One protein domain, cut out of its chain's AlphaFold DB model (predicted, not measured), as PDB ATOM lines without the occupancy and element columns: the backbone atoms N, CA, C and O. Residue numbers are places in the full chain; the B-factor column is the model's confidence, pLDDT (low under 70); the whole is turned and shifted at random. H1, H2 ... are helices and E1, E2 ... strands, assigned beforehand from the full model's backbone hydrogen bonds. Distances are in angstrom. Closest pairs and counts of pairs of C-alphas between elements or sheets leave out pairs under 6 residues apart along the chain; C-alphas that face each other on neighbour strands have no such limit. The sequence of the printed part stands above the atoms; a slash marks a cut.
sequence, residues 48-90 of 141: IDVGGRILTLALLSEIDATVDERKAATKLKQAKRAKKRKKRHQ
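Overview. This is residues 48 to 90 of the 141 residues of an uncharacterized protein of Aphanomyces astaci (UniProt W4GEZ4). Picture an L: one long, unbent helix, H1, makes almost the whole length, and a small hairpin of two short strands, E1 and E2, stands across its first end as a short foot. The far part of H1 sticks out with no other part beside it. The printed part has 43 residues, with E1, E2 and H1 in that order along the chain; the sheet, E1 - E2, is antiparallel, and the class is mostly helix. The whole is extended, with a radius of gyration of the C-alphas of 17.7 A and spans of 54 by 17 by 7 A.

Arrangement. Start at E1, residues 48 to 50, and go through a tight link to E2, residues 53 to 56. These antiparallel neighbours form a hairpin, with 144 degrees between their directions. Look for N 48 and O 55 at 3.2 A and N 55 and O 48 at 3.0 A, both within hydrogen-bond range; the C-alphas of Asp 49 and Ile 54 face each other at 4.8 A. A tight link with no residue between leads from E2 to H1, residues 57 to 89. E1 and H1 are only just apart, their closest C-alphas 8.4 A from each other. In H1 every O i to N i+4 pair is within hydrogen-bond range.

Along the chain. Find C-alpha 48 at (156.230, 157.539, 183.174), where E1 begins its 6.2 A. E2 covers 9.7 A. From C-alpha 57 at (155.152, 150.583, 178.671), H1 runs 48.7 A to C-alpha 89 at (107.056, 144.281, 174.566).

Size, cuts and confidence. The two C-alphas farthest apart, those of Gly 52 and Gln 90, are 55.0 A apart. Residues 49 to 55 and 61 to 90 stand free. The printed part has no cut and no long link. Its mean pLDDT is 81.1, and residues 88 to 90 are under 70.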
ATOM      1  N   ILE A  48     156.970 156.316 182.863       74.25
ATOM      2  CA  ILE A  48     156.230 157.539 183.174       74.25
ATOM      3  C   ILE A  48     155.862 157.492 184.658       74.25
ATOM      4  O   ILE A  48     155.417 156.455 185.150       74.25
ATOM      5  N   ASP A  49     156.087 158.598 185.367       78.69
ATOM      6  CA  ASP A  49     155.610 158.769 186.739       78.69
ATOM      7  C   ASP A  49     154.189 159.335 186.699       78.69
ATOM      8  O   ASP A  49     153.956 160.429 186.183       78.69
ATOM      9  N   VAL A  50     153.240 158.561 187.212       77.56
ATOM     10  CA  VAL A  50     151.847 158.971 187.392       77.56
ATOM     11  C   VAL A  50     151.481 158.793 188.856       77.56
ATOM     12  O   VAL A  50     151.381 157.673 189.358       77.56
ATOM     13  N   GLY A  51     151.287 159.911 189.560       71.12
ATOM     14  CA  GLY A  51     150.865 159.907 190.962       71.12
ATOM     15  C   GLY A  51     151.826 159.166 191.899       71.12
ATOM     16  O   GLY A  51     151.367 158.493 192.822       71.12
ATOM     17  N   GLY A  52     153.138 159.229 191.642       74.31
ATOM     18  CA  GLY A  52     154.166 158.568 192.448       74.31
ATOM     19  C   GLY A  52     154.334 157.076 192.149       74.31
ATOM     20  O   GLY A  52     155.058 156.389 192.871       74.31
ATOM     21  N   ARG A  53     153.673 156.548 191.108       74.56
ATOM     22  CA  ARG A  53     153.872 155.177 190.626       74.56
ATOM     23  C   ARG A  53     154.556 155.189 189.272       74.56
ATOM     24  O   ARG A  53     154.132 155.842 188.323       74.56
ATOM     25  N   ILE A  54     155.604 154.386 189.200       76.38
ATOM     26  CA  ILE A  54     156.436 154.197 188.025       76.38
ATOM     27  C   ILE A  54     155.755 153.156 187.125       76.38
ATOM     28  O   ILE A  54     155.825 151.959 187.405       76.38
ATOM     29  N   LEU A  55     155.085 153.599 186.054       76.06
ATOM     30  CA  LEU A  55     154.492 152.697 185.060       76.06
ATOM     31  C   LEU A  55     155.474 152.394 183.928       76.06
ATOM     32  O   LEU A  55     156.149 153.282 183.401       76.06
ATOM     33  N   THR A  56     155.526 151.125 183.527       83.94
ATOM     34  CA  THR A  56     156.264 150.664 182.346       83.94
ATOM     35  C   THR A  56     155.344 150.633 181.124       83.94
ATOM     36  O   THR A  56     154.125 150.533 181.254       83.94
ATOM     37  N   LEU A  57     155.923 150.680 179.920       81.56
ATOM     38  CA  LEU A  57     155.152 150.583 178.671       81.56
ATOM     39  C   LEU A  57     154.317 149.294 178.569       81.56
ATOM     40  O   LEU A  57     153.220 149.330 178.023       81.56
ATOM     41  N   ALA A  58     154.801 148.180 179.127       81.19
ATOM     42  CA  ALA A  58     154.051 146.924 179.169       81.19
ATOM     43  C   ALA A  58     152.775 147.054 180.020       81.19
ATOM     44  O   ALA A  58     151.687 146.736 179.548       81.19
ATOM     45  N   LEU A  59     152.885 147.635 181.220       83.62
ATOM     46  CA  LEU A  59     151.737 147.853 182.107       83.62
ATOM     47  C   LEU A  59     150.700 148.802 181.494       83.62
ATOM     48  O   LEU A  59     149.504 148.605 181.677       83.62
ATOM     49  N   LEU A  60     151.138 149.814 180.737       82.12
ATOM     50  CA  LEU A  60     150.222 150.692 180.002       82.12
ATOM     51  C   LEU A  60     149.446 149.921 178.930       82.12
ATOM     52  O   LEU A  60     148.228 150.050 178.860       82.12
ATOM     53  N   SER A  61     150.125 149.061 178.166       83.31
ATOM     54  CA  SER A  61     149.458 148.240 177.150       83.31
ATOM     55  C   SER A  61     148.438 147.262 177.743       83.31
ATOM     56  O   SER A  61     147.387 147.035 177.149       83.31
ATOM     57  N   GLU A  62     148.704 146.730 178.939       85.25
ATOM     58  CA  GLU A  62     147.757 145.886 179.672       85.25
ATOM     59  C   GLU A  62     146.527 146.685 180.121       85.25
ATOM     60  O   GLU A  62     145.395 146.231 179.945       85.25
ATOM     61  N   ILE A  63     146.722 147.898 180.655       83.56
ATOM     62  CA  ILE A  63     145.619 148.782 181.056       83.56
ATOM     63  C   ILE A  63     144.740 149.113 179.849       83.56
ATOM     64  O   ILE A  63     143.521 148.945 179.940       83.56
ATOM     65  N   ASP A  64     145.341 149.518 178.731       82.56
ATOM     66  CA  ASP A  64     144.622 149.862 177.503       82.56
ATOM     67  C   ASP A  64     143.793 148.675 176.986       82.56
ATOM     68  O   ASP A  64     142.602 148.829 176.697       82.56
ATOM     69  N   ALA A  65     144.361 147.462 176.987       82.00
ATOM     70  CA  ALA A  65     143.628 146.244 176.641       82.00
ATOM     71  C   ALA A  65     142.411 146.024 177.560       82.00
ATOM     72  O   ALA A  65     141.298 145.786 177.084       82.00
ATOM     73  N   THR A  66     142.574 146.198 178.878       82.94
ATOM     74  CA  THR A  66     141.459 146.032 179.831       82.94
ATOM     75  C   THR A  66     140.370 147.102 179.692       82.94
ATOM     76  O   THR A  66     139.224 146.880 180.096       82.94
ATOM     77  N   VAL A  67     140.702 148.288 179.176       85.31
ATOM     78  CA  VAL A  67     139.738 149.368 178.923       85.31
ATOM     79  C   VAL A  67     138.863 149.010 177.725       85.31
ATOM     80  O   VAL A  67     137.640 149.167 177.783       85.31
ATOM     81  N   ASP A  68     139.453 148.474 176.663       81.81
ATOM     82  CA  ASP A  68     138.703 148.077 175.474       81.81
ATOM     83  C   ASP A  68     137.850 146.826 175.710       81.81
ATOM     84  O   ASP A  68     136.689 146.782 175.285       81.81
ATOM     85  N   GLU A  69     138.344 145.864 176.491       84.62
ATOM     86  CA  GLU A  69     137.546 144.729 176.966       84.62
ATOM     87  C   GLU A  69     136.335 145.186 177.789       84.62
ATOM     88  O   GLU A  69     135.213 144.712 177.575       84.62
ATOM     89  N   ARG A  70     136.521 146.167 178.683       85.12
ATOM     90  CA  ARG A  70     135.422 146.763 179.454       85.12
ATOM     91  C   ARG A  70     134.385 147.424 178.549       85.12
ATOM     92  O   ARG A  70     133.192 147.164 178.715       85.12
ATOM     93  N   LYS A  71     134.807 148.204 177.547       89.00
ATOM     94  CA  LYS A  71     133.894 148.806 176.553       89.00
ATOM     95  C   LYS A  71     133.134 147.748 175.747       89.00
ATOM     96  O   LYS A  71     131.959 147.932 175.423       89.00
ATOM     97  N   ALA A  72     133.779 146.639 175.392       85.81
ATOM     98  CA  ALA A  72     133.121 145.548 174.679       85.81
ATOM     99  C   ALA A  72     132.081 144.842 175.567       85.81
ATOM    100  O   ALA A  72     130.953 144.582 175.130       85.81
ATOM    101  N   ALA A  73     132.418 144.592 176.835       85.94
ATOM    102  CA  ALA A  73     131.525 143.973 177.806       85.94
ATOM    103  C   ALA A  73     130.283 144.834 178.095       85.94
ATOM    104  O   ALA A  73     129.165 144.306 178.138       85.94
ATOM    105  N   THR A  74     130.437 146.157 178.232       90.50
ATOM    106  CA  THR A  74     129.308 147.077 178.449       90.50
ATOM    107  C   THR A  74     128.372 147.117 177.242       90.50
ATOM    108  O   THR A  74     127.161 146.945 177.411       90.50
ATOM    109  N   LYS A  75     128.909 147.211 176.018       90.25
ATOM    110  CA  LYS A  75     128.118 147.124 174.774       90.25
ATOM    111  C   LYS A  75     127.324 145.820 174.697       90.25
ATOM    112  O   LYS A  75     126.133 145.821 174.381       90.25
ATOM    113  N   LEU A  76     127.948 144.693 175.041       86.06
ATOM    114  CA  LEU A  76     127.292 143.386 175.030       86.06
ATOM    115  C   LEU A  76     126.195 143.278 176.107       86.06
ATOM    116  O   LEU A  76     125.120 142.728 175.840       86.06
ATOM    117  N   LYS A  77     126.421 143.843 177.300       90.88
ATOM    118  CA  LYS A  77     125.418 143.941 178.377       90.88
ATOM    119  C   LYS A  77     124.211 144.770 177.929       90.88
ATOM    120  O   LYS A  77     123.075 144.309 178.071       90.88
ATOM    121  N   GLN A  78     124.439 145.939 177.330       90.75
ATOM    122  CA  GLN A  78     123.382 146.803 176.793       90.75
ATOM    123  C   GLN A  78     122.595 146.109 175.672       90.75
ATOM    124  O   GLN A  78     121.364 146.072 175.711       90.75
ATOM    125  N   ALA A  79     123.277 145.449 174.731       88.75
ATOM    126  CA  ALA A  79     122.627 144.706 173.653       88.75
ATOM    127  C   ALA A  79     121.740 143.560 174.179       88.75
ATOM    128  O   ALA A  79     120.622 143.352 173.696       88.75
ATOM    129  N   LYS A  80     122.192 142.827 175.208       88.44
ATOM    130  CA  LYS A  80     121.375 141.800 175.880       88.44
ATOM    131  C   LYS A  80     120.162 142.408 176.592       88.44
ATOM    132  O   LYS A  80     119.072 141.841 176.491       88.44
ATOM    133  N   ARG A  81     120.317 143.551 177.273       86.56
ATOM    134  CA  ARG A  81     119.200 144.289 177.899       86.56
ATOM    135  C   ARG A  81     118.162 144.716 176.852       86.56
ATOM    136  O   ARG A  81     116.979 144.436 177.030       86.56
ATOM    137  N   ALA A  82     118.594 145.284 175.727       85.94
ATOM    138  CA  ALA A  82     117.708 145.691 174.634       85.94
ATOM    139  C   ALA A  82     116.922 144.507 174.039       85.94
ATOM    140  O   ALA A  82     115.706 144.597 173.852       85.94
ATOM    141  N   LYS A  83     117.576 143.355 173.824       84.19
ATOM    142  CA  LYS A  83     116.902 142.123 173.373       84.19
ATOM    143  C   LYS A  83     115.842 141.642 174.370       84.19
ATOM    144  O   LYS A  83     114.743 141.277 173.956       84.19
ATOM    145  N   LYS A  84     116.142 141.670 175.677       79.44
ATOM    146  CA  LYS A  84     115.170 141.323 176.732       79.44
ATOM    147  C   LYS A  84     113.969 142.274 176.729       79.44
ATOM    148  O   LYS A  84     112.841 141.796 176.771       79.44
ATOM    149  N   ARG A  85     114.191 143.590 176.611       79.00
ATOM    150  CA  ARG A  85     113.112 144.593 176.500       79.00
ATOM    151  C   ARG A  85     112.223 144.334 175.282       79.00
ATOM    152  O   ARG A  85     111.011 144.233 175.430       79.00
ATOM    153  N   LYS A  86     112.808 144.111 174.099       77.75
ATOM    154  CA  LYS A  86     112.048 143.814 172.870       77.75
ATOM    155  C   LYS A  86     111.192 142.546 172.995       77.75
ATOM    156  O   LYS A  86     110.061 142.533 172.525       77.75
ATOM    157  N   LYS A  87     111.703 141.501 173.662       73.50
ATOM    158  CA  LYS A  87     110.944 140.267 173.925       73.50
ATOM    159  C   LYS A  87     109.776 140.490 174.897       73.50
ATOM    160  O   LYS A  87     108.733 139.878 174.710       73.50
ATOM    161  N   ARG A  88     109.933 141.367 175.897       64.81
ATOM    162  CA  ARG A  88     108.856 141.740 176.835       64.81
ATOM    163  C   ARG A  88     107.740 142.524 176.139       64.81
ATOM    164  O   ARG A  88     106.581 142.191 176.321       64.81
ATOM    165  N   HIS A  89     108.071 143.479 175.270       59.62
ATOM    166  CA  HIS A  89     107.056 144.281 174.566       59.62
ATOM    167  C   HIS A  89     106.233 143.503 173.523       59.62
ATOM    168  O   HIS A  89     105.130 143.922 173.195       59.62
ATOM    169  N   GLN A  90     106.727 142.368 173.009       59.91
ATOM    170  CA  GLN A  90     105.944 141.503 172.109       59.91
ATOM    171  C   GLN A  90     104.965 140.574 172.847       59.91
ATOM    172  O   GLN A  90     104.108 139.966 172.213       59.91
TER     173      GLN A  90